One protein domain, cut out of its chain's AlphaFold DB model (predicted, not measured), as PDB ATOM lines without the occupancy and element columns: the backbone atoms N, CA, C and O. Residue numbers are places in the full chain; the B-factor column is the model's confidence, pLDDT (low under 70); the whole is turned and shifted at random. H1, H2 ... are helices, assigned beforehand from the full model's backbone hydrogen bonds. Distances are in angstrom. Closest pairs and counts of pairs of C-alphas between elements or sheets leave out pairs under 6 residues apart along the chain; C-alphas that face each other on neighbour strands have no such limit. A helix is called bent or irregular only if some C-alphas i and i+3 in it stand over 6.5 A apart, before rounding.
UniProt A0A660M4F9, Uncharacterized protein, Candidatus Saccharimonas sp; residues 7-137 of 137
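What this domain is: This is residues 7 to 137 of the 137 residues of an uncharacterized protein of Candidatus Saccharimonas sp (UniProt A0A660M4F9). Two long helices, H2 and H7, make a V that is joined at a head of four shorter helices; in the head, H3, H4 and H5 pack round H6. The short H1 lies toward the open ends of the V. The printed part has 131 residues with seven named helices, H1 to H7 in order, and no named strand; the class is all helix. It is loose, with a radius of gyration of the C-alphas of 18.2 A, and only just elongated, spanning 54 by 36 by 23 A.

Where its parts are: Find C-alpha 7 at (116.994, 103.119, 136.202), where H1, residues 7 to 11, begins. H2, residues 19 to 42, runs 34.6 A to C-alpha 42 at (91.260, 98.208, 128.201). Next come H3, residues 47 to 57, H4, residues 63 to 71, and H5, residues 79 to 87. H6, residues 94 to 109, runs 22.3 A; H7, residues 113 to 135, runs 30.0 A to C-alpha 135 at (106.886, 106.037, 152.091). H7 has a kink of 42 degrees near residue 129 and is irregular, with C-alphas 130 and 133 7.8 A apart.

How they stand to each other: Start at the hub, H6. With residues 98 to 105 alone it touches H3 at a shallow tilt of 28 degrees, opposite ways; the closest C-alphas, of Ile 56 and Ser 102, are 6.2 A apart. H4 touches residues 97 to 101 of H6 alone, closest at the C-alphas of Val 64 and Ser 98, 6.5 A. H5 and H6 form a hairpin, closest at the C-alphas of Phe 81 and Phe 100, 6.2 A. H2 touches H7 with residues 33 to 41 alone, at a steep tilt of 40 degrees, opposite ways; the C-alphas of Val 37 and Thr 117 are closest, 6.0 A. H1 only just touches H7, with 3 pairs of C-alphas within 8 A. Every O i to N i+4 pair is within hydrogen-bond range in H1 to H6, and 17 of 19 in H7.

The domain as a whole: The C-alphas farthest apart, of Asp 74 and Ser 137, are 55.3 A apart. The printed part has no cut and no long link. Look for pLDDT under 70 at residues 136 to 137.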
ATOM      1  N   LYS A   7     117.010 101.657 136.387       88.38
ATOM      2  CA  LYS A   7     116.994 103.119 136.202       88.38
ATOM      3  C   LYS A   7     115.691 103.749 136.672       88.38
ATOM      4  O   LYS A   7     115.711 104.862 137.203       88.38
ATOM      5  N   PHE A   8     114.558 103.072 136.482       91.25
ATOM      6  CA  PHE A   8     113.283 103.523 137.029       91.25
ATOM      7  C   PHE A   8     113.384 103.693 138.549       91.25
ATOM      8  O   PHE A   8     113.033 104.756 139.072       91.25
ATOM      9  N   PHE A   9     113.911 102.669 139.230       91.44
ATOM     10  CA  PHE A   9     113.990 102.614 140.687       91.44
ATOM     11  C   PHE A   9     115.079 103.526 141.275       91.44
ATOM     12  O   PHE A   9     114.854 104.172 142.297       91.44
ATOM     13  N   GLU A  10     116.227 103.655 140.609       89.81
ATOM     14  CA  GLU A  10     117.237 104.676 140.929       89.81
ATOM     15  C   GLU A  10     116.631 106.081 140.838       89.81
ATOM     16  O   GLU A  10     116.831 106.924 141.710       89.81
ATOM     17  N   GLY A  11     115.812 106.333 139.812       87.06
ATOM     18  CA  GLY A  11     115.161 107.625 139.617       87.06
ATOM     19  C   GLY A  11     114.194 108.022 140.734       87.06
ATOM     20  O   GLY A  11     113.924 109.213 140.884       87.06
ATOM     21  N   ILE A  12     113.669 107.069 141.509       89.94
ATOM     22  CA  ILE A  12     112.774 107.336 142.648       89.94
ATOM     23  C   ILE A  12     113.489 107.267 144.006       89.94
ATOM     24  O   ILE A  12     112.844 107.469 145.029       89.94
ATOM     25  N   GLY A  13     114.803 107.022 144.036       88.19
ATOM     26  CA  GLY A  13     115.593 107.007 145.268       88.19
ATOM     27  C   GLY A  13     115.502 105.703 146.068       88.19
ATOM     28  O   GLY A  13     115.544 105.736 147.303       88.19
ATOM     29  N   ILE A  14     115.324 104.555 145.397       88.75
ATOM     30  CA  ILE A  14     115.156 103.252 146.063       88.75
ATOM     31  C   ILE A  14     116.349 102.855 146.945       88.75
ATOM     32  O   ILE A  14     116.197 102.066 147.873       88.75
ATOM     33  N   GLU A  15     117.536 103.405 146.689       87.69
ATOM     34  CA  GLU A  15     118.773 103.138 147.430       87.69
ATOM     35  C   GLU A  15     118.707 103.540 148.909       87.69
ATOM     36  O   GLU A  15     119.556 103.135 149.702       87.69
ATOM     37  N   ARG A  16     117.695 104.326 149.288       87.25
ATOM     38  CA  ARG A  16     117.409 104.695 150.679       87.25
ATOM     39  C   ARG A  16     116.779 103.550 151.483       87.25
ATOM     40  O   ARG A  16     116.767 103.631 152.709       87.25
ATOM     41  N   MET A  17     116.261 102.512 150.822       86.50
ATOM     42  CA  MET A  17     115.654 101.336 151.456       86.50
ATOM     43  C   MET A  17     116.694 100.259 151.783       86.50
ATOM     44  O   MET A  17     117.714 100.124 151.102       86.50
ATOM     45  N   SER A  18     116.411  99.415 152.782       90.12
ATOM     46  CA  SER A  18     117.178  98.177 152.940       90.12
ATOM     47  C   SER A  18     116.930  97.228 151.754       90.12
ATOM     48  O   SER A  18     115.879  97.298 151.112       90.12
ATOM     49  N   PRO A  19     117.839  96.278 151.460       90.25
ATOM     50  CA  PRO A  19     117.661  95.353 150.337       90.25
ATOM     51  C   PRO A  19     116.358  94.541 150.382       90.25
ATOM     52  O   PRO A  19     115.803  94.205 149.338       90.25
ATOM     53  N   GLN A  20     115.865  94.220 151.583       89.50
ATOM     54  CA  GLN A  20     114.632  93.450 151.767       89.50
ATOM     55  C   GLN A  20     113.396  94.304 151.472       89.50
ATOM     56  O   GLN A  20     112.513  93.869 150.736       89.50
ATOM     57  N   GLU A  21     113.358  95.534 151.987       89.00
ATOM     58  CA  GLU A  21     112.280  96.493 151.714       89.00
ATOM     59  C   GLU A  21     112.248  96.877 150.235       89.00
ATOM     60  O   GLU A  21     111.184  96.866 149.622       89.00
ATOM     61  N   ALA A  22     113.420  97.117 149.638       90.12
ATOM     62  CA  ALA A  22     113.548  97.408 148.218       90.12
ATOM     63  C   ALA A  22     112.985  96.271 147.357       90.12
ATOM     64  O   ALA A  22     112.276  96.540 146.395       90.12
ATOM     65  N   ALA A  23     113.257  95.005 147.692       90.31
ATOM     66  CA  ALA A  23     112.735  93.867 146.934       90.31
ATOM     67  C   ALA A  23     111.198  93.802 146.963       90.31
ATOM     68  O   ALA A  23     110.572  93.671 145.911       90.31
ATOM     69  N   VAL A  24     110.593  93.953 148.146       90.88
ATOM     70  CA  VAL A  24     109.127  93.965 148.308       90.88
ATOM     71  C   VAL A  24     108.511  95.166 147.590       90.88
ATOM     72  O   VAL A  24     107.506  95.032 146.895       90.88
ATOM     73  N   PHE A  25     109.134  96.337 147.705       90.69
ATOM     74  CA  PHE A  25     108.666  97.550 147.049       90.69
ATOM     75  C   PHE A  25     108.749  97.452 145.523       90.69
ATOM     76  O   PHE A  25     107.776  97.774 144.847       90.69
ATOM     77  N   LYS A  26     109.863  96.943 144.972       91.75
ATOM     78  CA  LYS A  26     110.008  96.689 143.527       91.75
ATOM     79  C   LYS A  26     108.890  95.786 143.015       91.75
ATOM     80  O   LYS A  26     108.296  96.097 141.987       91.75
ATOM     81  N   GLN A  27     108.586  94.706 143.738       90.88
ATOM     82  CA  GLN A  27     107.493  93.805 143.381       90.88
ATOM     83  C   GLN A  27     106.139  94.528 143.393       90.88
ATOM     84  O   GLN A  27     105.402  94.450 142.417       90.88
ATOM     85  N   HIS A  28     105.830  95.272 144.454       91.81
ATOM     86  CA  HIS A  28     104.548  95.966 144.561       91.81
ATOM     87  C   HIS A  28     104.355  97.026 143.466       91.81
ATOM     88  O   HIS A  28     103.298  97.102 142.847       91.81
ATOM     89  N   VAL A  29     105.393  97.815 143.176       91.94
ATOM     90  CA  VAL A  29     105.364  98.816 142.099       91.94
ATOM     91  C   VAL A  29     105.189  98.150 140.730       91.94
ATOM     92  O   VAL A  29     104.486  98.675 139.871       91.94
ATOM     93  N   GLN A  30     105.794  96.980 140.527       91.00
ATOM     94  CA  GLN A  30     105.636  96.197 139.307       91.00
ATOM     95  C   GLN A  30     104.192  95.689 139.131       91.00
ATOM     96  O   GLN A  30     103.637  95.826 138.043       91.00
ATOM     97  N   GLU A  31     103.571  95.153 140.185       91.69
ATOM     98  CA  GLU A  31     102.170  94.696 140.176       91.69
ATOM     99  C   GLU A  31     101.189  95.855 139.916       91.69
ATOM    100  O   GLU A  31     100.268  95.743 139.101       91.69
ATOM    101  N   GLU A  32     101.418  97.002 140.557       92.88
ATOM    102  CA  GLU A  32     100.623  98.213 140.347       92.88
ATOM    103  C   GLU A  32     100.763  98.730 138.907       92.88
ATOM    104  O   GLU A  32      99.778  99.147 138.291       92.88
ATOM    105  N   LEU A  33     101.971  98.679 138.330       92.06
ATOM    106  CA  LEU A  33     102.195  99.108 136.950       92.06
ATOM    107  C   LEU A  33     101.413  98.229 135.981       92.06
ATOM    108  O   LEU A  33     100.751  98.750 135.086       92.06
ATOM    109  N   GLU A  34     101.484  96.910 136.156       89.94
ATOM    110  CA  GLU A  34     100.745  95.966 135.319       89.94
ATOM    111  C   GLU A  34      99.233  96.193 135.419       89.94
ATOM    112  O   GLU A  34      98.558  96.201 134.389       89.94
ATOM    113  N   THR A  35      98.725  96.484 136.619       91.25
ATOM    114  CA  THR A  35      97.312  96.818 136.845       91.25
ATOM    115  C   THR A  35      96.904  98.079 136.081       91.25
ATOM    116  O   THR A  35      96.006  98.031 135.241       91.25
ATOM    117  N   ARG A  36      97.609  99.199 136.291       93.00
ATOM    118  CA  ARG A  36      97.281 100.483 135.642       93.00
ATOM    119  C   ARG A  36      97.423 100.431 134.128       93.00
ATOM    120  O   ARG A  36      96.613 101.003 133.402       93.00
ATOM    121  N   VAL A  37      98.462  99.755 133.636       89.62
ATOM    122  CA  VAL A  37      98.652  99.544 132.201       89.62
ATOM    123  C   VAL A  37      97.499  98.707 131.647       89.62
ATOM    124  O   VAL A  37      96.931  99.093 130.631       89.62
ATOM    125  N   GLY A  38      97.095  97.628 132.326       86.25
ATOM    126  CA  GLY A  38      95.940  96.813 131.942       86.25
ATOM    127  C   GLY A  38      94.642  97.618 131.851       86.25
ATOM    128  O   GLY A  38      93.962  97.583 130.824       86.25
ATOM    129  N   GLU A  39      94.329  98.419 132.867       89.75
ATOM    130  CA  GLU A  39      93.162  99.314 132.861       89.75
ATOM    131  C   GLU A  39      93.218 100.318 131.701       89.75
ATOM    132  O   GLU A  39      92.238 100.526 130.989       89.75
ATOM    133  N   ARG A  40      94.388 100.906 131.435       89.56
ATOM    134  CA  ARG A  40      94.557 101.905 130.370       89.56
ATOM    135  C   ARG A  40      94.518 101.309 128.959       89.56
ATOM    136  O   ARG A  40      94.055 101.971 128.031       89.56
ATOM    137  N   ILE A  41      94.998 100.076 128.790       85.44
ATOM    138  CA  ILE A  41      94.869  99.286 127.553       85.44
ATOM    139  C   ILE A  41      93.409  98.943 127.280       85.44
ATOM    140  O   ILE A  41      92.993  98.884 126.123       85.44
ATOM    141  N   THR A  42      92.650  98.649 128.329       83.62
ATOM    142  CA  THR A  42      91.260  98.208 128.201       83.62
ATOM    143  C   THR A  42      90.287  99.379 128.090       83.62
ATOM    144  O   THR A  42      89.220  99.234 127.494       83.62
ATOM    145  N   ASP A  43      90.690 100.567 128.548       85.94
ATOM    146  CA  ASP A  43      89.973 101.823 128.342       85.94
ATOM    147  C   ASP A  43      89.748 102.105 126.847       85.94
ATOM    148  O   ASP A  43      90.688 102.175 126.049       85.94
ATOM    149  N   GLY A  44      88.480 102.267 126.466       78.00
ATOM    150  CA  GLY A  44      88.053 102.511 125.088       78.00
ATOM    151  C   GLY A  44      87.759 101.260 124.251       78.00
ATOM    152  O   GLY A  44      87.314 101.404 123.109       78.00
ATOM    153  N   PHE A  45      87.947 100.047 124.782       88.25
ATOM    154  CA  PHE A  45      87.532  98.823 124.094       88.25
ATOM    155  C   PHE A  45      86.056  98.486 124.287       88.25
ATOM    156  O   PHE A  45      85.468  98.743 125.335       88.25
ATOM    157  N   SER A  46      85.448  97.878 123.260       90.38
ATOM    158  CA  SER A  46      84.128  97.267 123.412       90.38
ATOM    159  C   SER A  46      84.236  95.980 124.230       90.38
ATOM    160  O   SER A  46      85.271  95.314 124.222       90.38
ATOM    161  N   ASN A  47      83.140  95.588 124.883       90.62
ATOM    162  CA  ASN A  47      83.071  94.325 125.627       90.62
ATOM    163  C   ASN A  47      83.469  93.118 124.764       90.62
ATOM    164  O   ASN A  47      84.094  92.193 125.260       90.62
ATOM    165  N   GLU A  48      83.161  93.148 123.466       93.12
ATOM    166  CA  GLU A  48      83.523  92.077 122.529       93.12
ATOM    167  C   GLU A  48      85.042  91.977 122.344       93.12
ATOM    168  O   GLU A  48      85.584  90.882 122.228       93.12
ATOM    169  N   LYS A  49      85.737  93.121 122.329       92.25
ATOM    170  CA  LYS A  49      87.198  93.173 122.243       92.25
ATOM    171  C   LYS A  49      87.867  92.757 123.543       92.25
ATOM    172  O   LYS A  49      88.875  92.062 123.491       92.25
ATOM    173  N   LEU A  50      87.284  93.114 124.684       91.31
ATOM    174  CA  LEU A  50      87.750  92.629 125.983       91.31
ATOM    175  C   LEU A  50      87.603  91.107 126.085       91.31
ATOM    176  O   LEU A  50      88.574  90.430 126.396       91.31
ATOM    177  N   GLU A  51      86.448  90.561 125.702       94.31
ATOM    178  CA  GLU A  51      86.208  89.114 125.692       94.31
ATOM    179  C   GLU A  51      87.128  88.380 124.695       94.31
ATOM    180  O   GLU A  51      87.613  87.283 124.973       94.31
ATOM    181  N   GLU A  52      87.392  88.967 123.520       94.62
ATOM    182  CA  GLU A  52      88.369  88.432 122.563       94.62
ATOM    183  C   GLU A  52      89.775  88.369 123.177       94.62
ATOM    184  O   GLU A  52      90.455  87.353 123.032       94.62
ATOM    185  N   PHE A  53      90.199  89.423 123.879       92.94
ATOM    186  CA  PHE A  53      91.504  89.466 124.530       92.94
ATOM    187  C   PHE A  53      91.601  88.475 125.695       92.94
ATOM    188  O   PHE A  53      92.566  87.718 125.763       92.94
ATOM    189  N   GLU A  54      90.582  88.400 126.556       92.88
ATOM    190  CA  GLU A  54      90.503  87.427 127.656       92.88
ATOM    191  C   GLU A  54      90.646  85.990 127.146       92.88
ATOM    192  O   GLU A  54      91.462  85.230 127.658       92.88
ATOM    193  N   LYS A  55      89.956  85.630 126.056       96.19
ATOM    194  CA  LYS A  55      90.085  84.296 125.442       96.19
ATOM    195  C   LYS A  55      91.492  83.988 124.931       96.19
ATOM    196  O   LYS A  55      91.852  82.814 124.847       96.19
ATOM    197  N   ILE A  56      92.275  85.001 124.560       94.88
ATOM    198  CA  ILE A  56      93.682  84.820 124.183       94.88
ATOM    199  C   ILE A  56      94.547  84.608 125.426       94.88
ATOM    200  O   ILE A  56      95.379  83.700 125.430       94.88
ATOM    201  N   ILE A  57      94.338  85.413 126.473       90.75
ATOM    202  CA  ILE A  57      95.083  85.334 127.738       90.75
ATOM    203  C   ILE A  57      94.838  84.000 128.451       90.75
ATOM    204  O   ILE A  57      95.795  83.349 128.867       90.75
ATOM    205  N   ASP A  58      93.586  83.552 128.509       93.75
ATOM    206  CA  ASP A  58      93.187  82.279 129.122       93.75
ATOM    207  C   ASP A  58      93.526  81.057 128.257       93.75
ATOM    208  O   ASP A  58      93.241  79.922 128.643       93.75
ATOM    209  N   ASP A  59      94.106  81.279 127.073       93.94
ATOM    210  CA  ASP A  59      94.356  80.246 126.074       93.94
ATOM    211  C   ASP A  59      93.116  79.372 125.817       93.94
ATOM    212  O   ASP A  59      93.164  78.137 125.835       93.94
ATOM    213  N   ALA A  60      91.967  80.028 125.618       94.94
ATOM    214  CA  ALA A  60      90.689  79.349 125.489       94.94
ATOM    215  C   ALA A  60      90.764  78.279 124.379       94.94
ATOM    216  O   ALA A  60      91.262  78.573 123.283       94.94
ATOM    217  N   PRO A  61      90.265  77.046 124.613       93.88
ATOM    218  CA  PRO A  61      90.497  75.917 123.715       93.88
ATOM    219  C   PRO A  61      90.190  76.224 122.243       93.88
ATOM    220  O   PRO A  61      89.047  76.488 121.871       93.88
ATOM    221  N   GLY A  62      91.228  76.181 121.401       94.31
ATOM    222  CA  GLY A  62      91.148  76.418 119.955       94.31
ATOM    223  C   GLY A  62      90.938  77.877 119.529       94.31
ATOM    224  O   GLY A  62      90.975  78.163 118.332       94.31
ATOM    225  N   PHE A  63      90.744  78.809 120.468       96.88
ATOM    226  CA  PHE A  63      90.511  80.216 120.150       96.88
ATOM    227  C   PHE A  63      91.757  80.875 119.568       96.88
ATOM    228  O   PHE A  63      91.695  81.459 118.489       96.88
ATOM    229  N   VAL A  64      92.893  80.740 120.256       97.19
ATOM    230  CA  VAL A  64      94.158  81.362 119.849       97.19
ATOM    231  C   VAL A  64      94.617  80.855 118.483       97.19
ATOM    232  O   VAL A  64      94.995  81.657 117.633       97.19
ATOM    233  N   ASP A  65      94.529  79.546 118.234       96.00
ATOM    234  CA  ASP A  65      94.923  78.962 116.948       96.00
ATOM    235  C   ASP A  65      94.060  79.506 115.801       96.00
ATOM    236  O   ASP A  65      94.578  79.889 114.750       96.00
ATOM    237  N   ASN A  66      92.744  79.600 116.016       97.31
ATOM    238  CA  ASN A  66      91.823  80.176 115.041       97.31
ATOM    239  C   ASN A  66      92.076  81.676 114.833       97.31
ATOM    240  O   ASN A  66      92.080  82.156 113.699       97.31
ATOM    241  N   TRP A  67      92.318  82.415 115.914       97.62
ATOM    242  CA  TRP A  67      92.599  83.842 115.850       97.62
ATOM    243  C   TRP A  67      93.887  84.124 115.068       97.62
ATOM    244  O   TRP A  67      93.876  84.967 114.170       97.62
ATOM    245  N   LEU A  68      94.968  83.385 115.341       97.62
ATOM    246  CA  LEU A  68      96.236  83.495 114.614       97.62
ATOM    247  C   LEU A  68      96.072  83.127 113.140       97.62
ATOM    248  O   LEU A  68      96.566  83.846 112.278       97.62
ATOM    249  N   MET A  69      95.335  82.058 112.833       96.69
ATOM    250  CA  MET A  69      95.060  81.655 111.452       96.69
ATOM    251  C   MET A  69      94.374  82.767 110.641       96.69
ATOM    252  O   MET A  69      94.663  82.920 109.455       96.69
ATOM    253  N   ILE A  70      93.477  83.532 111.268       96.94
ATOM    254  CA  ILE A  70      92.714  84.605 110.613       96.94
ATOM    255  C   ILE A  70      93.519  85.910 110.536       96.94
ATOM    256  O   ILE A  70      93.533  86.556 109.490       96.94
ATOM    257  N   ASN A  71      94.164  86.315 111.632       96.69
ATOM    258  CA  ASN A  71      94.726  87.663 111.780       96.69
ATOM    259  C   ASN A  71      96.228  87.738 111.498       96.69
ATOM    260  O   ASN A  71      96.729  88.787 111.097       96.69
ATOM    261  N   VAL A  72      96.954  86.641 111.709       96.75
ATOM    262  CA  VAL A  72      98.413  86.570 111.554       96.75
ATOM    263  C   VAL A  72      98.770  85.288 110.793       96.75
ATOM    264  O   VAL A  72      99.413  84.383 111.339       96.75
ATOM    265  N   PRO A  73      98.311  85.156 109.533       94.00
ATOM    266  CA  PRO A  73      98.614  83.977 108.740       94.00
ATOM    267  C   PRO A  73     100.131  83.817 108.634       94.00
ATOM    268  O   PRO A  73     100.858  84.791 108.458       94.00
ATOM    269  N   ASP A  74     100.601  82.575 108.750       94.38
ATOM    270  CA  ASP A  74     102.029  82.243 108.709       94.38
ATOM    271  C   ASP A  74     102.874  82.850 109.853       94.38
ATOM    272  O   ASP A  74     104.065  83.116 109.699       94.38
ATOM    273  N   PHE A  75     102.281  83.021 111.044       95.88
ATOM    274  CA  PHE A  75     102.988  83.562 112.214       95.88
ATOM    275  C   PHE A  75     104.296  82.834 112.572       95.88
ATOM    276  O   PHE A  75     105.177  83.424 113.188       95.88
ATOM    277  N   ARG A  76     104.466  81.571 112.163       95.25
ATOM    278  CA  ARG A  76     105.702  80.806 112.397       95.25
ATOM    279  C   ARG A  76     106.918  81.361 111.650       95.25
ATOM    280  O   ARG A  76     108.042  81.113 112.073       95.25
ATOM    281  N   ASN A  77     106.698  82.130 110.583       95.81
ATOM    282  CA  ASN A  77     107.743  82.858 109.866       95.81
ATOM    283  C   ASN A  77     107.894  84.317 110.344       95.81
ATOM    284  O   ASN A  77     108.772  85.037 109.859       95.81
ATOM    285  N   ASP A  78     107.074  84.767 111.303       96.44
ATOM    286  CA  ASP A  78     107.199  86.095 111.901       96.44
ATOM    287  C   ASP A  78     108.487  86.173 112.738       96.44
ATOM    288  O   ASP A  78     108.785  85.316 113.575       96.44
ATOM    289  N   ARG A  79     109.275  87.232 112.522       95.50
ATOM    290  CA  ARG A  79     110.548  87.435 113.226       95.50
ATOM    291  C   ARG A  79     110.371  87.550 114.738       95.50
ATOM    292  O   ARG A  79     111.241  87.079 115.467       95.50
ATOM    293  N   ALA A  80     109.287  88.168 115.203       93.56
ATOM    294  CA  ALA A  80     108.995  88.294 116.624       93.56
ATOM    295  C   ALA A  80     108.640  86.933 117.232       93.56
ATOM    296  O   ALA A  80     109.137  86.612 118.308       93.56
ATOM    297  N   PHE A  81     107.886  86.088 116.520       96.50
ATOM    298  CA  PHE A  81     107.599  84.727 116.981       96.50
ATOM    299  C   PHE A  81     108.868  83.874 117.076       96.50
ATOM    300  O   PHE A  81     109.099  83.196 118.080       96.50
ATOM    301  N   ILE A  82     109.729  83.946 116.055       96.06
ATOM    302  CA  ILE A  82     111.024  83.254 116.044       96.06
ATOM    303  C   ILE A  82     111.879  83.716 117.229       96.06
ATOM    304  O   ILE A  82     112.415  82.880 117.954       96.06
ATOM    305  N   ALA A  83     111.988  85.027 117.460       94.56
ATOM    306  CA  ALA A  83     112.758  85.576 118.574       94.56
ATOM    307  C   ALA A  83     112.207  85.130 119.939       94.56
ATOM    308  O   ALA A  83     112.981  84.676 120.782       94.56
ATOM    309  N   LEU A  84     110.885  85.184 120.126       93.75
ATOM    310  CA  LEU A  84     110.225  84.759 121.361       93.75
ATOM    311  C   LEU A  84     110.442  83.263 121.629       93.75
ATOM    312  O   LEU A  84     110.777  82.864 122.742       93.75
ATOM    313  N   THR A  85     110.350  82.433 120.589       95.19
ATOM    314  CA  THR A  85     110.630  80.994 120.687       95.19
ATOM    315  C   THR A  85     112.071  80.737 121.126       95.19
ATOM    316  O   THR A  85     112.307  79.887 121.981       95.19
ATOM    317  N   GLN A  86     113.047  81.479 120.589       93.69
ATOM    318  CA  GLN A  86     114.450  81.360 121.006       93.69
ATOM    319  C   GLN A  86     114.661  81.793 122.461       93.69
ATOM    320  O   GLN A  86     115.380  81.117 123.196       93.69
ATOM    321  N   GLN A  87     114.004  82.870 122.897       89.38
ATOM    322  CA  GLN A  87     114.047  83.332 124.286       89.38
ATOM    323  C   GLN A  87     113.466  82.292 125.256       89.38
ATOM    324  O   GLN A  87     114.019  82.084 126.336       89.38
ATOM    325  N   ASN A  88     112.414  81.585 124.842       89.12
ATOM    326  CA  ASN A  88     111.711  80.588 125.649       89.12
ATOM    327  C   ASN A  88     112.288  79.163 125.510       89.12
ATOM    328  O   ASN A  88     111.586  78.173 125.724       89.12
ATOM    329  N   GLY A  89     113.576  79.037 125.171       86.12
ATOM    330  CA  GLY A  89     114.291  77.753 125.131       86.12
ATOM    331  C   GLY A  89     114.380  77.094 123.752       86.12
ATOM    332  O   GLY A  89     114.780  75.936 123.651       86.12
ATOM    333  N   GLY A  90     114.030  77.812 122.684       88.19
ATOM    334  CA  GLY A  90     114.217  77.387 121.294       88.19
ATOM    335  C   GLY A  90     113.186  76.384 120.776       88.19
ATOM    336  O   GLY A  90     113.308  75.937 119.636       88.19
ATOM    337  N   GLN A  91     112.174  76.035 121.575       90.12
ATOM    338  CA  GLN A  91     111.091  75.132 121.185       90.12
ATOM    339  C   GLN A  91     109.740  75.839 121.250       90.12
ATOM    340  O   GLN A  91     109.414  76.482 122.246       90.12
ATOM    341  N   GLU A  92     108.939  75.684 120.192       92.31
ATOM    342  CA  GLU A  92     107.548  76.141 120.184       92.31
ATOM    343  C   GLU A  92     106.772  75.412 121.287       92.31
ATOM    344  O   GLU A  92     106.779  74.182 121.374       92.31
ATOM    345  N   ASN A  93     106.093  76.181 122.131       92.50
ATOM    346  CA  ASN A  93     105.211  75.668 123.166       92.50
ATOM    347  C   ASN A  93     103.950  76.536 123.262       92.50
ATOM    348  O   ASN A  93     103.892  77.647 122.734       92.50
ATOM    349  N   ARG A  94     102.930  76.010 123.944       92.38
ATOM    350  CA  ARG A  94     101.611  76.644 124.051       92.38
ATOM    351  C   ARG A  94     101.682  78.056 124.640       92.38
ATOM    352  O   ARG A  94     101.078  78.970 124.092       92.38
ATOM    353  N   GLN A  95     102.499  78.239 125.678       90.44
ATOM    354  CA  GLN A  95     102.740  79.542 126.297       90.44
ATOM    355  C   GLN A  95     103.293  80.557 125.287       90.44
ATOM    356  O   GLN A  95     102.771  81.659 125.189       90.44
ATOM    357  N   THR A  96     104.293  80.172 124.492       93.62
ATOM    358  CA  THR A  96     104.916  81.032 123.471       93.62
ATOM    359  C   THR A  96     103.911  81.438 122.392       93.62
ATOM    360  O   THR A  96     103.912  82.583 121.946       93.62
ATOM    361  N   ILE A  97     103.026  80.522 121.982       95.44
ATOM    362  CA  ILE A  97     101.970  80.807 120.999       95.44
ATOM    363  C   ILE A  97     100.967  81.821 121.560       95.44
ATOM    364  O   ILE A  97     100.652  82.801 120.886       95.44
ATOM    365  N   SER A  98     100.478  81.609 122.784       94.31
ATOM    366  CA  SER A  98      99.493  82.503 123.406       94.31
ATOM    367  C   SER A  98     100.086  83.871 123.748       94.31
ATOM    368  O   SER A  98      99.445  84.893 123.506       94.31
ATOM    369  N   GLU A  99     101.339  83.919 124.204       92.81
ATOM    370  CA  GLU A  99     102.068  85.169 124.432       92.81
ATOM    371  C   GLU A  99     102.227  85.955 123.124       92.81
ATOM    372  O   GLU A  99     101.836  87.121 123.054       92.81
ATOM    373  N   PHE A 100     102.675  85.307 122.047       95.62
ATOM    374  CA  PHE A 100     102.764  85.948 120.737       95.62
ATOM    375  C   PHE A 100     101.401  86.448 120.230       95.62
ATOM    376  O   PHE A 100     101.301  87.569 119.727       95.62
ATOM    377  N   ALA A 101     100.340  85.650 120.378       96.56
ATOM    378  CA  ALA A 101      98.993  86.054 119.992       96.56
ATOM    379  C   ALA A 101      98.520  87.285 120.775       96.56
ATOM    380  O   ALA A 101      97.964  88.202 120.174       96.56
ATOM    381  N   SER A 102      98.796  87.349 122.082       93.38
ATOM    382  CA  SER A 102      98.451  88.506 122.915       93.38
ATOM    383  C   SER A 102      99.176  89.778 122.457       93.38
ATOM    384  O   SER A 102      98.549  90.829 122.318       93.38
ATOM    385  N   MET A 103     100.464  89.668 122.103       92.00
ATOM    386  CA  MET A 103     101.248  90.777 121.555       92.00
ATOM    387  C   MET A 103     100.664  91.269 120.228       92.00
ATOM    388  O   MET A 103     100.426  92.464 120.062       92.00
ATOM    389  N   LYS A 104     100.375  90.358 119.292       94.88
ATOM    390  CA  LYS A 104      99.778  90.714 117.995       94.88
ATOM    391  C   LYS A 104      98.382  91.296 118.131       94.88
ATOM    392  O   LYS A 104      98.033  92.221 117.399       94.88
ATOM    393  N   TRP A 105      97.594  90.791 119.071       94.44
ATOM    394  CA  TRP A 105      96.280  91.343 119.343       94.44
ATOM    395  C   TRP A 105      96.383  92.802 119.799       94.44
ATOM    396  O   TRP A 105      95.666  93.652 119.268       94.44
ATOM    397  N   LEU A 106      97.315  93.113 120.707       91.12
ATOM    398  CA  LEU A 106      97.573  94.488 121.141       91.12
ATOM    399  C   LEU A 106      98.106  95.358 119.997       91.12
ATOM    400  O   LEU A 106      97.618  96.466 119.828       91.12
ATOM    401  N   GLU A 107      99.023  94.868 119.159       90.25
ATOM    402  CA  GLU A 107      99.518  95.622 117.991       90.25
ATOM    403  C   GLU A 107      98.385  96.036 117.034       90.25
ATOM    404  O   GLU A 107      98.392  97.148 116.505       90.25
ATOM    405  N   ILE A 108      97.405  95.152 116.823       92.69
ATOM    406  CA  ILE A 108      96.275  95.387 115.916       92.69
ATOM    407  C   ILE A 108      95.227  96.308 116.553       92.69
ATOM    408  O   ILE A 108      94.704  97.197 115.880       92.69
ATOM    409  N   ASN A 109      94.891  96.091 117.827       91.75
ATOM    410  CA  ASN A 109      93.749  96.749 118.470       91.75
ATOM    411  C   ASN A 109      94.145  97.973 119.326       91.75
ATOM    412  O   ASN A 109      93.324  98.873 119.481       91.75
ATOM    413  N   ARG A 110      95.388  98.051 119.829       89.56
ATOM    414  CA  ARG A 110      96.014  99.203 120.519       89.56
ATOM    415  C   ARG A 110      97.388  99.530 119.917       89.56
ATOM    416  O   ARG A 110      98.419  99.314 120.555       89.56
ATOM    417  N   PRO A 111      97.464 100.114 118.714       89.25
ATOM    418  CA  PRO A 111      98.749 100.535 118.148       89.25
ATOM    419  C   PRO A 111      99.462 101.605 119.002       89.25
ATOM    420  O   PRO A 111     100.678 101.773 118.911       89.25
ATOM    421  N   ASP A 112      98.720 102.320 119.852       88.44
ATOM    422  CA  ASP A 112      99.215 103.279 120.843       88.44
ATOM    423  C   ASP A 112      99.742 102.621 122.130       88.44
ATOM    424  O   ASP A 112     100.223 103.322 123.020       88.44
ATOM    425  N   PHE A 113      99.714 101.289 122.227       86.88
ATOM    426  CA  PHE A 113     100.058 100.541 123.431       86.88
ATOM    427  C   PHE A 113     101.412 100.941 124.051       86.88
ATOM    428  O   PHE A 113     101.490 101.256 125.235       86.88
ATOM    429  N   ASN A 114     102.471 101.045 123.245       85.69
ATOM    430  CA  ASN A 114     103.790 101.457 123.745       85.69
ATOM    431  C   ASN A 114     103.790 102.882 124.335       85.69
ATOM    432  O   ASN A 114     104.530 103.176 125.278       85.69
ATOM    433  N   GLN A 115     102.963 103.781 123.784       89.38
ATOM    434  CA  GLN A 115     102.824 105.140 124.310       89.38
ATOM    435  C   GLN A 115     102.087 105.120 125.648       89.38
ATOM    436  O   GLN A 115     102.525 105.792 126.577       89.38
ATOM    437  N   ILE A 116     101.033 104.308 125.769       89.62
ATOM    438  CA  ILE A 116     100.305 104.096 127.027       89.62
ATOM    439  C   ILE A 116     101.256 103.631 128.123       89.62
ATOM    440  O   ILE A 116     101.319 104.267 129.170       89.62
ATOM    441  N   THR A 117     102.038 102.576 127.878       88.19
ATOM    442  CA  THR A 117     103.002 102.065 128.864       88.19
ATOM    443  C   THR A 117     103.983 103.149 129.288       88.19
ATOM    444  O   THR A 117     104.216 103.335 130.478       88.19
ATOM    445  N   THR A 118     104.503 103.921 128.331       90.19
ATOM    446  CA  THR A 118     105.427 105.027 128.619       90.19
ATOM    447  C   THR A 118     104.778 106.108 129.489       90.19
ATOM    448  O   THR A 118     105.409 106.609 130.419       90.19
ATOM    449  N   ILE A 119     103.526 106.473 129.198       92.19
ATOM    450  CA  ILE A 119     102.767 107.472 129.961       92.19
ATOM    451  C   ILE A 119     102.530 106.972 131.386       92.19
ATOM    452  O   ILE A 119     102.906 107.665 132.326       92.19
ATOM    453  N   VAL A 120     102.002 105.756 131.545       92.81
ATOM    454  CA  VAL A 120     101.689 105.182 132.861       92.81
ATOM    455  C   VAL A 120     102.956 105.001 133.700       92.81
ATOM    456  O   VAL A 120     102.964 105.353 134.878       92.81
ATOM    457  N   MET A 121     104.057 104.525 133.104       91.75
ATOM    458  CA  MET A 121     105.352 104.442 133.792       91.75
ATOM    459  C   MET A 121     105.807 105.814 134.288       91.75
ATOM    460  O   MET A 121     106.273 105.936 135.417       91.75
ATOM    461  N   LYS A 122     105.679 106.857 133.463       92.75
ATOM    462  CA  LYS A 122     106.086 108.212 133.844       92.75
ATOM    463  C   LYS A 122     105.208 108.785 134.957       92.75
ATOM    464  O   LYS A 122     105.750 109.304 135.926       92.75
ATOM    465  N   GLU A 123     103.889 108.661 134.832       94.31
ATOM    466  CA  GLU A 123     102.923 109.093 135.851       94.31
ATOM    467  C   GLU A 123     103.218 108.416 137.193       94.31
ATOM    468  O   GLU A 123     103.379 109.093 138.208       94.31
ATOM    469  N   MET A 124     103.418 107.096 137.182       93.88
ATOM    470  CA  MET A 124     103.801 106.341 138.372       93.88
ATOM    471  C   MET A 124     105.142 106.804 138.947       93.88
ATOM    472  O   MET A 124     105.267 106.973 140.158       93.88
ATOM    473  N   GLN A 125     106.157 107.031 138.109       92.50
ATOM    474  CA  GLN A 125     107.457 107.500 138.586       92.50
ATOM    475  C   GLN A 125     107.348 108.867 139.274       92.50
ATOM    476  O   GLN A 125     107.965 109.084 140.320       92.50
ATOM    477  N   ASP A 126     106.578 109.787 138.694       93.44
ATOM    478  CA  ASP A 126     106.371 111.133 139.225       93.44
ATOM    479  C   ASP A 126     105.561 111.098 140.537       93.44
ATOM    480  O   ASP A 126     105.920 111.779 141.502       93.44
ATOM    481  N   GLU A 127     104.536 110.243 140.627       93.38
ATOM    482  CA  GLU A 127     103.768 109.999 141.856       93.38
ATOM    483  C   GLU A 127     104.630 109.434 142.989       93.38
ATOM    484  O   GLU A 127     104.555 109.917 144.126       93.38
ATOM    485  N   LEU A 128     105.459 108.430 142.688       92.19
ATOM    486  CA  LEU A 128     106.352 107.814 143.667       92.19
ATOM    487  C   LEU A 128     107.385 108.827 144.155       92.19
ATOM    488  O   LEU A 128     107.522 108.990 145.362       92.19
ATOM    489  N   LYS A 129     108.031 109.588 143.259       90.31
ATOM    490  CA  LYS A 129     108.960 110.673 143.636       90.31
ATOM    491  C   LYS A 129     108.309 111.700 144.557       90.31
ATOM    492  O   LYS A 129     108.916 112.108 145.542       90.31
ATOM    493  N   ALA A 130     107.078 112.111 144.254       89.88
ATOM    494  CA  ALA A 130     106.361 113.112 145.041       89.88
ATOM    495  C   ALA A 130     105.984 112.627 146.452       89.88
ATOM    496  O   ALA A 130     105.771 113.444 147.349       89.88
ATOM    497  N   ASN A 131     105.885 111.310 146.658       88.50
ATOM    498  CA  ASN A 131     105.473 110.719 147.930       88.50
ATOM    499  C   ASN A 131     106.572 109.906 148.615       88.50
ATOM    500  O   ASN A 131     106.329 109.380 149.699       88.50
ATOM    501  N   ILE A 132     107.770 109.838 148.036       80.88
ATOM    502  CA  ILE A 132     108.807 108.916 148.488       80.88
ATOM    503  C   ILE A 132     109.199 109.156 149.950       80.88
ATOM    504  O   ILE A 132     109.331 108.216 150.724       80.88
ATOM    505  N   ASP A 133     109.251 110.417 150.383       80.19
ATOM    506  CA  ASP A 133     109.572 110.758 151.770       80.19
ATOM    507  C   ASP A 133     108.484 110.341 152.770       80.19
ATOM    508  O   ASP A 133     108.800 110.122 153.932       80.19
ATOM    509  N   LYS A 134     107.225 110.194 152.335       80.00
ATOM    510  CA  LYS A 134     106.135 109.647 153.166       80.00
ATOM    511  C   LYS A 134     106.148 108.120 153.205       80.00
ATOM    512  O   LYS A 134     105.590 107.531 154.119       80.00
ATOM    513  N   ILE A 135     106.717 107.492 152.177       71.94
ATOM    514  CA  ILE A 135     106.886 106.037 152.091       71.94
ATOM    515  C   ILE A 135     108.079 105.602 152.960       71.94
ATOM    516  O   ILE A 135     108.069 104.506 153.509       71.94
ATOM    517  N   PHE A 136     109.086 106.468 153.105       67.88
ATOM    518  CA  PHE A 136     110.301 106.223 153.888       67.88
ATOM    519  C   PHE A 136     110.246 106.683 155.359       67.88
ATOM    520  O   PHE A 136     111.225 106.469 156.076       67.88
ATOM    521  N   SER A 137     109.179 107.366 155.791       57.12
ATOM    522  CA  SER A 137     109.003 107.888 157.162       57.12
ATOM    523  C   SER A 137     108.269 106.915 158.072       57.12
ATOM    524  O   SER A 137     108.699 106.770 159.236       57.12
TER     525      SER A 137